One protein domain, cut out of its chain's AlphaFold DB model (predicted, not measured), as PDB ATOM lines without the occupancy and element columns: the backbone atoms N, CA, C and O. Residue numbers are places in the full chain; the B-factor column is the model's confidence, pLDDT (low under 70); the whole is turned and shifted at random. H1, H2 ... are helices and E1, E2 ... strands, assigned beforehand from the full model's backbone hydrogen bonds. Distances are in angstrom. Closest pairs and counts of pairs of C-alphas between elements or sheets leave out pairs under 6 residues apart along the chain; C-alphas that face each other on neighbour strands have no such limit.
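Overview. This is residues 4 to 66 of the 448 residues of an uncharacterized protein of Pasteurellaceae bacterium RH1A (UniProt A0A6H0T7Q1). A three-stranded sheet of E1, E2 and E3 makes one end of an elongated shape, and two helices, H1 and H2, packed together at a slant, make the other; only the beginning of H1 meets the sheet. The printed part has 63 residues, with E1, E2, E3, H1 and H2 in that order along the chain. The sheet's order is E1 - E2 - E3, all antiparallel, and the class is mixed, helices and strands. The whole is loose, with a radius of gyration of the C-alphas of 13.8 A and spans of 39 by 25 by 19 A.

Arrangement. E1, residues 4 to 9, and E2, residues 12 to 17, form a hairpin at 169 degrees, with N 7 and O 14 within hydrogen-bond range at 2.8 A. E2 and E3, residues 22 to 26, form another at 154 degrees, with N 13 and O 25 at 2.7 A. The three strands are a meander, each the antiparallel neighbour of the one before. H1, residues 31 to 42, only grazes the sheet, with residues 31 to 34; the closest C-alphas of E3 and H1 are those of Val 26 and Phe 34, 7.7 A apart. H2, residues 53 to 65, touches H1, the closest C-alphas being those of Arg 32 and Thr 53, 5.4 A apart. H1 and H2 run the same way at a steep tilt of 38 degrees. H2 is not on the sheet and is apart from E1, E2 and E3. In H1 and H2 every O i to N i+4 pair is within hydrogen-bond range.

Along the chain. E1 begins at C-alpha 4 (-52.858, 1.311, -29.652) and is 17.0 A long; E2 is 15.9 A and E3 13.3 A. H1 begins at C-alpha 31 (-47.224, 20.170, -43.787) and is 16.4 A long. H2, 18.2 A, ends at C-alpha 65 (-47.689, 31.317, -27.324).

Size, cuts and confidence. The two C-alphas farthest apart, of Asp 19 and Lys 49, are 40.7 A apart. The printed part has no cut and no long link. Mean pLDDT of the printed part is 71.6; the 25 residues under 70 include residues 27 to 31 and 53 to 66.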
ATOM      1  N   LYS A   4     -51.691   2.103 -30.060       78.94
ATOM      2  CA  LYS A   4     -52.858   1.311 -29.652       78.94
ATOM      3  C   LYS A   4     -53.959   1.330 -30.710       78.94
ATOM      4  O   LYS A   4     -54.593   0.306 -30.955       78.94
ATOM      5  N   LYS A   5     -54.224   2.493 -31.319       84.06
ATOM      6  CA  LYS A   5     -55.201   2.677 -32.412       84.06
ATOM      7  C   LYS A   5     -54.752   3.799 -33.341       84.06
ATOM      8  O   LYS A   5     -54.265   4.811 -32.861       84.06
ATOM      9  N   GLU A   6     -54.983   3.676 -34.643       88.62
ATOM     10  CA  GLU A   6     -54.733   4.768 -35.591       88.62
ATOM     11  C   GLU A   6     -55.782   4.833 -36.704       88.62
ATOM     12  O   GLU A   6     -56.447   3.844 -37.017       88.62
ATOM     13  N   THR A   7     -55.959   6.020 -37.282       79.75
ATOM     14  CA  THR A   7     -56.813   6.255 -38.448       79.75
ATOM     15  C   THR A   7     -56.310   7.442 -39.261       79.75
ATOM     16  O   THR A   7     -55.660   8.351 -38.742       79.75
ATOM     17  N   LYS A   8     -56.629   7.462 -40.554       81.38
ATOM     18  CA  LYS A   8     -56.342   8.597 -41.435       81.38
ATOM     19  C   LYS A   8     -57.638   9.315 -41.775       81.38
ATOM     20  O   LYS A   8     -58.594   8.687 -42.226       81.38
ATOM     21  N   TYR A   9     -57.650  10.629 -41.592       61.44
ATOM     22  CA  TYR A   9     -58.780  11.484 -41.929       61.44
ATOM     23  C   TYR A   9     -58.283  12.716 -42.685       61.44
ATOM     24  O   TYR A   9     -57.569  13.555 -42.138       61.44
ATOM     25  N   GLY A  10     -58.624  12.808 -43.973       73.88
ATOM     26  CA  GLY A  10     -58.106  13.856 -44.852       73.88
ATOM     27  C   GLY A  10     -56.575  13.836 -44.927       73.88
ATOM     28  O   GLY A  10     -55.979  12.816 -45.273       73.88
ATOM     29  N   ASN A  11     -55.940  14.961 -44.587       72.25
ATOM     30  CA  ASN A  11     -54.481  15.104 -44.551       72.25
ATOM     31  C   ASN A  11     -53.854  14.690 -43.208       72.25
ATOM     32  O   ASN A  11     -52.649  14.861 -43.034       72.25
ATOM     33  N   TYR A  12     -54.638  14.165 -42.264       70.69
ATOM     34  CA  TYR A  12     -54.181  13.868 -40.910       70.69
ATOM     35  C   TYR A  12     -54.107  12.365 -40.656       70.69
ATOM     36  O   TYR A  12     -54.968  11.591 -41.076       70.69
ATOM     37  N   HIS A  13     -53.077  11.966 -39.924       78.62
ATOM     38  CA  HIS A  13     -52.903  10.650 -39.344       78.62
ATOM     39  C   HIS A  13     -53.055  10.777 -37.829       78.62
ATOM     40  O   HIS A  13     -52.181  11.328 -37.160       78.62
ATOM     41  N   LEU A  14     -54.189  10.316 -37.311       71.12
ATOM     42  CA  LEU A  14     -54.498  10.330 -35.888       71.12
ATOM     43  C   LEU A  14     -54.095   8.985 -35.290       71.12
ATOM     44  O   LEU A  14     -54.522   7.944 -35.782       71.12
ATOM     45  N   MET A  15     -53.296   9.002 -34.234       84.94
ATOM     46  CA  MET A  15     -52.839   7.816 -33.516       84.94
ATOM     47  C   MET A  15     -53.133   8.007 -32.029       84.94
ATOM     48  O   MET A  15     -53.003   9.108 -31.511       84.94
ATOM     49  N   ILE A  16     -53.516   6.945 -31.340       74.25
ATOM     50  CA  ILE A  16     -53.639   6.885 -29.886       74.25
ATOM     51  C   ILE A  16     -52.606   5.869 -29.420       74.25
ATOM     52  O   ILE A  16     -52.605   4.739 -29.920       74.25
ATOM     53  N   ASP A  17     -51.712   6.262 -28.520       89.19
ATOM     54  CA  ASP A  17     -50.723   5.346 -27.948       89.19
ATOM     55  C   ASP A  17     -51.303   4.492 -26.806       89.19
ATOM     56  O   ASP A  17     -52.500   4.546 -26.497       89.19
ATOM     57  N   GLU A  18     -50.481   3.608 -26.241       81.94
ATOM     58  CA  GLU A  18     -50.911   2.686 -25.181       81.94
ATOM     59  C   GLU A  18     -51.354   3.409 -23.898       81.94
ATOM     60  O   GLU A  18     -52.321   2.956 -23.272       81.94
ATOM     61  N   ASP A  19     -50.764   4.578 -23.620       83.56
ATOM     62  CA  ASP A  19     -51.075   5.474 -22.494       83.56
ATOM     63  C   ASP A  19     -52.326   6.338 -22.741       83.56
ATOM     64  O   ASP A  19     -52.776   7.076 -21.864       83.56
ATOM     65  N   GLY A  20     -52.916   6.258 -23.936       69.31
ATOM     66  CA  GLY A  20     -54.119   7.000 -24.303       69.31
ATOM     67  C   GLY A  20     -53.865   8.415 -24.827       69.31
ATOM     68  O   GLY A  20     -54.837   9.137 -25.066       69.31
ATOM     69  N   LYS A  21     -52.610   8.824 -25.063       66.81
ATOM     70  CA  LYS A  21     -52.297  10.129 -25.665       66.81
ATOM     71  C   LYS A  21     -52.623  10.118 -27.153       66.81
ATOM     72  O   LYS A  21     -52.316   9.168 -27.876       66.81
ATOM     73  N   VAL A  22     -53.235  11.206 -27.616       62.66
ATOM     74  CA  VAL A  22     -53.632  11.389 -29.014       62.66
ATOM     75  C   VAL A  22     -52.550  12.165 -29.760       62.66
ATOM     76  O   VAL A  22     -52.223  13.296 -29.417       62.66
ATOM     77  N   HIS A  23     -52.029  11.567 -30.822       70.38
ATOM     78  CA  HIS A  23     -51.029  12.131 -31.718       70.38
ATOM     79  C   HIS A  23     -51.675  12.426 -33.067       70.38
ATOM     80  O   HIS A  23     -52.215  11.524 -33.704       70.38
ATOM     81  N   ILE A  24     -51.585  13.665 -33.546       68.88
ATOM     82  CA  ILE A  24     -52.087  14.051 -34.870       68.88
ATOM     83  C   ILE A  24     -50.891  14.443 -35.734       68.88
ATOM     84  O   ILE A  24     -50.257  15.470 -35.508       68.88
ATOM     85  N   LYS A  25     -50.566  13.621 -36.733       75.69
ATOM     86  CA  LYS A  25     -49.520  13.918 -37.720       75.69
ATOM     87  C   LYS A  25     -50.146  14.390 -39.020       75.69
ATOM     88  O   LYS A  25     -51.016  13.722 -39.566       75.69
ATOM     89  N   VAL A  26     -49.661  15.497 -39.565       73.44
ATOM     90  CA  VAL A  26     -49.978  15.880 -40.946       73.44
ATOM     91  C   VAL A  26     -49.211  14.952 -41.892       73.44
ATOM     92  O   VAL A  26     -48.035  14.665 -41.666       73.44
ATOM     93  N   ALA A  27     -49.875  14.452 -42.934       66.94
ATOM     94  CA  ALA A  27     -49.280  13.549 -43.911       66.94
ATOM     95  C   ALA A  27     -48.007  14.146 -44.540       66.94
ATOM     96  O   ALA A  27     -47.896  15.354 -44.772       66.94
ATOM     97  N   GLU A  28     -47.039  13.281 -44.829       57.97
ATOM     98  CA  GLU A  28     -45.737  13.671 -45.366       57.97
ATOM     99  C   GLU A  28     -45.897  14.461 -46.681       57.97
ATOM    100  O   GLU A  28     -46.686  14.103 -47.557       57.97
ATOM    101  N   GLY A  29     -45.216  15.607 -46.792       62.06
ATOM    102  CA  GLY A  29     -45.366  16.537 -47.922       62.06
ATOM    103  C   GLY A  29     -46.617  17.432 -47.895       62.06
ATOM    104  O   GLY A  29     -46.774  18.277 -48.779       62.06
ATOM    105  N   LYS A  30     -47.496  17.307 -46.890       67.56
ATOM    106  CA  LYS A  30     -48.704  18.147 -46.720       67.56
ATOM    107  C   LYS A  30     -48.604  19.182 -45.598       67.56
ATOM    108  O   LYS A  30     -49.511  19.994 -45.447       67.56
ATOM    109  N   VAL A  31     -47.479  19.221 -44.885       69.56
ATOM    110  CA  VAL A  31     -47.224  20.170 -43.787       69.56
ATOM    111  C   VAL A  31     -47.244  21.625 -44.268       69.56
ATOM    112  O   VAL A  31     -47.869  22.466 -43.639       69.56
ATOM    113  N   ARG A  32     -46.618  21.933 -45.414       73.06
ATOM    114  CA  ARG A  32     -46.582  23.309 -45.940       73.06
ATOM    115  C   ARG A  32     -47.972  23.805 -46.377       73.06
ATOM    116  O   ARG A  32     -48.336  24.890 -45.950       73.06
ATOM    117  N   PRO A  33     -48.780  23.043 -47.145       74.44
ATOM    118  CA  PRO A  33     -50.182  23.395 -47.392       74.44
ATOM    119  C   PRO A  33     -51.016  23.599 -46.120       74.44
ATOM    120  O   PRO A  33     -51.778  24.553 -46.060       74.44
ATOM    121  N   PHE A  34     -50.840  22.749 -45.102       76.38
ATOM    122  CA  PHE A  34     -51.539  22.889 -43.821       76.38
ATOM    123  C   PHE A  34     -51.173  24.194 -43.101       76.38
ATOM    124  O   PHE A  34     -52.057  24.935 -42.690       76.38
ATOM    125  N   LEU A  35     -49.878  24.517 -43.000       74.12
ATOM    126  CA  LEU A  35     -49.437  25.766 -42.375       74.12
ATOM    127  C   LEU A  35     -49.959  26.998 -43.126       74.12
ATOM    128  O   LEU A  35     -50.312  27.977 -42.487       74.12
ATOM    129  N   ARG A  36     -50.067  26.950 -44.459       80.94
ATOM    130  CA  ARG A  36     -50.668  28.043 -45.243       80.94
ATOM    131  C   ARG A  36     -52.133  28.270 -44.897       80.94
ATOM    132  O   ARG A  36     -52.523  29.405 -44.674       80.94
ATOM    133  N   GLU A  37     -52.914  27.195 -44.824       76.75
ATOM    134  CA  GLU A  37     -54.334  27.266 -44.464       76.75
ATOM    135  C   GLU A  37     -54.523  27.869 -43.065       76.75
ATOM    136  O   GLU A  37     -55.385  28.724 -42.872       76.75
ATOM    137  N   VAL A  38     -53.673  27.481 -42.107       74.75
ATOM    138  CA  VAL A  38     -53.669  28.069 -40.760       74.75
ATOM    139  C   VAL A  38     -53.305  29.552 -40.815       74.75
ATOM    140  O   VAL A  38     -54.023  30.367 -40.254       74.75
ATOM    141  N   PHE A  39     -52.244  29.930 -41.529       80.62
ATOM    142  CA  PHE A  39     -51.825  31.331 -41.629       80.62
ATOM    143  C   PHE A  39     -52.891  32.212 -42.285       80.62
ATOM    144  O   PHE A  39     -53.173  33.298 -41.794       80.62
ATOM    145  N   GLU A  40     -53.526  31.742 -43.359       82.19
ATOM    146  CA  GLU A  40     -54.604  32.472 -44.035       82.19
ATOM    147  C   GLU A  40     -55.830  32.644 -43.139       82.19
ATOM    148  O   GLU A  40     -56.444  33.710 -43.138       82.19
ATOM    149  N   LYS A  41     -56.178  31.609 -42.366       73.81
ATOM    150  CA  LYS A  41     -57.308  31.649 -41.437       73.81
ATOM    151  C   LYS A  41     -57.055  32.587 -40.257       73.81
ATOM    152  O   LYS A  41     -57.957  33.327 -39.879       73.81
ATOM    153  N   GLU A  42     -55.849  32.551 -39.699       74.31
ATOM    154  CA  GLU A  42     -55.463  33.333 -38.518       74.31
ATOM    155  C   GLU A  42     -54.890  34.722 -38.882       74.31
ATOM    156  O   GLU A  42     -54.501  35.485 -38.007       74.31
ATOM    157  N   GLY A  43     -54.845  35.081 -40.173       74.75
ATOM    158  CA  GLY A  43     -54.398  36.401 -40.640       74.75
ATOM    159  C   GLY A  43     -52.883  36.637 -40.574       74.75
ATOM    160  O   GLY A  43     -52.441  37.786 -40.605       74.75
ATOM    161  N   LEU A  44     -52.086  35.571 -40.501       75.38
ATOM    162  CA  LEU A  44     -50.626  35.617 -40.432       75.38
ATOM    163  C   LEU A  44     -50.000  35.758 -41.827       75.38
ATOM    164  O   LEU A  44     -50.387  35.078 -42.781       75.38
ATOM    165  N   GLU A  45     -48.984  36.615 -41.952       77.31
ATOM    166  CA  GLU A  45     -48.284  36.821 -43.222       77.31
ATOM    167  C   GLU A  45     -47.210  35.756 -43.471       77.31
ATOM    168  O   GLU A  45     -46.417  35.411 -42.596       77.31
ATOM    169  N   TYR A  46     -47.148  35.263 -44.708       81.94
ATOM    170  CA  TYR A  46     -46.066  34.412 -45.190       81.94
ATOM    171  C   TYR A  46     -45.782  34.697 -46.674       81.94
ATOM    172  O   TYR A  46     -46.690  34.924 -47.472       81.94
ATOM    173  N   ASP A  47     -44.512  34.654 -47.083       78.75
ATOM    174  CA  ASP A  47     -44.125  34.682 -48.501       78.75
ATOM    175  C   ASP A  47     -44.342  33.293 -49.121       78.75
ATOM    176  O   ASP A  47     -43.685  32.318 -48.737       78.75
ATOM    177  N   GLU A  48     -45.237  33.191 -50.105       71.81
ATOM    178  CA  GLU A  48     -45.608  31.919 -50.731       71.81
ATOM    179  C   GLU A  48     -44.419  31.189 -51.389       71.81
ATOM    180  O   GLU A  48     -44.361  29.951 -51.403       71.81
ATOM    181  N   LYS A  49     -43.452  31.938 -51.927       71.00
ATOM    182  CA  LYS A  49     -42.307  31.391 -52.664       71.00
ATOM    183  C   LYS A  49     -41.119  31.129 -51.750       71.00
ATOM    184  O   LYS A  49     -40.422  30.138 -51.972       71.00
ATOM    185  N   LYS A  50     -40.907  31.963 -50.729       71.44
ATOM    186  CA  LYS A  50     -39.708  31.917 -49.877       71.44
ATOM    187  C   LYS A  50     -39.912  31.227 -48.534       71.44
ATOM    188  O   LYS A  50     -38.993  30.547 -48.096       71.44
ATOM    189  N   SER A  51     -41.095  31.325 -47.928       68.88
ATOM    190  CA  SER A  51     -41.299  30.831 -46.559       68.88
ATOM    191  C   SER A  51     -41.226  29.314 -46.506       68.88
ATOM    192  O   SER A  51     -42.007  28.603 -47.159       68.88
ATOM    193  N   THR A  52     -40.269  28.813 -45.739       75.81
ATOM    194  CA  THR A  52     -40.064  27.389 -45.501       75.81
ATOM    195  C   THR A  52     -41.023  26.876 -44.431       75.81
ATOM    196  O   THR A  52     -41.529  27.617 -43.594       75.81
ATOM    197  N   THR A  53     -41.249  25.563 -44.412       67.12
ATOM    198  CA  THR A  53     -42.085  24.908 -43.395       67.12
ATOM    199  C   THR A  53     -41.571  25.150 -41.970       67.12
ATOM    200  O   THR A  53     -42.355  25.156 -41.030       67.12
ATOM    201  N   ARG A  54     -40.253  25.346 -41.812       59.75
ATOM    202  CA  ARG A  54     -39.603  25.597 -40.520       59.75
ATOM    203  C   ARG A  54     -39.864  27.016 -40.021       59.75
ATOM    204  O   ARG A  54     -40.226  27.180 -38.866       59.75
ATOM    205  N   GLU A  55     -39.725  28.013 -40.892       62.09
ATOM    206  CA  GLU A  55     -40.010  29.417 -40.560       62.09
ATOM    207  C   GLU A  55     -41.486  29.607 -40.211       62.09
ATOM    208  O   GLU A  55     -41.799  30.140 -39.152       62.09
ATOM    209  N   MET A  56     -42.384  29.064 -41.040       69.25
ATOM    210  CA  MET A  56     -43.825  29.110 -40.780       69.25
ATOM    211  C   MET A  56     -44.200  28.351 -39.496       69.25
ATOM    212  O   MET A  56     -45.068  28.784 -38.746       69.25
ATOM    213  N   GLY A  57     -43.537  27.227 -39.202       62.59
ATOM    214  CA  GLY A  57     -43.759  26.481 -37.961       62.59
ATOM    215  C   GLY A  57     -43.338  27.265 -36.716       62.59
ATOM    216  O   GLY A  57     -44.094  27.329 -35.751       62.59
ATOM    217  N   ASN A  58     -42.170  27.906 -36.754       59.47
ATOM    218  CA  ASN A  58     -41.680  28.727 -35.645       59.47
ATOM    219  C   ASN A  58     -42.562  29.961 -35.415       59.47
ATOM    220  O   ASN A  58     -42.880  30.273 -34.273       59.47
ATOM    221  N   GLN A  59     -42.995  30.626 -36.489       60.16
ATOM    222  CA  GLN A  59     -43.934  31.748 -36.414       60.16
ATOM    223  C   GLN A  59     -45.279  31.330 -35.817       60.16
ATOM    224  O   GLN A  59     -45.821  32.050 -34.986       60.16
ATOM    225  N   LEU A  60     -45.797  30.151 -36.181       64.94
ATOM    226  CA  LEU A  60     -47.038  29.639 -35.603       64.94
ATOM    227  C   LEU A  60     -46.893  29.332 -34.111       64.94
ATOM    228  O   LEU A  60     -47.783  29.666 -33.340       64.94
ATOM    229  N   ILE A  61     -45.779  28.719 -33.697       60.72
ATOM    230  CA  ILE A  61     -45.490  28.466 -32.276       60.72
ATOM    231  C   ILE A  61     -45.418  29.791 -31.513       60.72
ATOM    232  O   ILE A  61     -46.018  29.917 -30.450       60.72
ATOM    233  N   HIS A  62     -44.740  30.793 -32.077       59.22
ATOM    234  CA  HIS A  62     -44.658  32.122 -31.483       59.22
ATOM    235  C   HIS A  62     -46.036  32.792 -31.377       59.22
ATOM    236  O   HIS A  62     -46.350  33.361 -30.342       59.22
ATOM    237  N   PHE A  63     -46.874  32.695 -32.413       64.88
ATOM    238  CA  PHE A  63     -48.237  33.234 -32.413       64.88
ATOM    239  C   PHE A  63     -49.147  32.545 -31.386       64.88
ATOM    240  O   PHE A  63     -49.866  33.216 -30.656       64.88
ATOM    241  N   VAL A  64     -49.096  31.213 -31.292       58.94
ATOM    242  CA  VAL A  64     -49.900  30.446 -30.324       58.94
ATOM    243  C   VAL A  64     -49.487  30.757 -28.887       58.94
ATOM    244  O   VAL A  64     -50.346  30.823 -28.012       58.94
ATOM    245  N   ASN A  65     -48.194  30.973 -28.648       53.03
ATOM    246  CA  ASN A  65     -47.689  31.317 -27.324       53.03
ATOM    247  C   ASN A  65     -47.896  32.805 -26.975       53.03
ATOM    248  O   ASN A  65     -47.916  33.119 -25.794       53.03
ATOM    249  N   ASN A  66     -48.084  33.689 -27.970       53.06
ATOM    250  CA  ASN A  66     -48.228  35.144 -27.801       53.06
ATOM    251  C   ASN A  66     -49.345  35.730 -28.709       53.06
ATOM    252  O   ASN A  66     -49.047  36.370 -29.724       53.06
TER     253      ASN A  66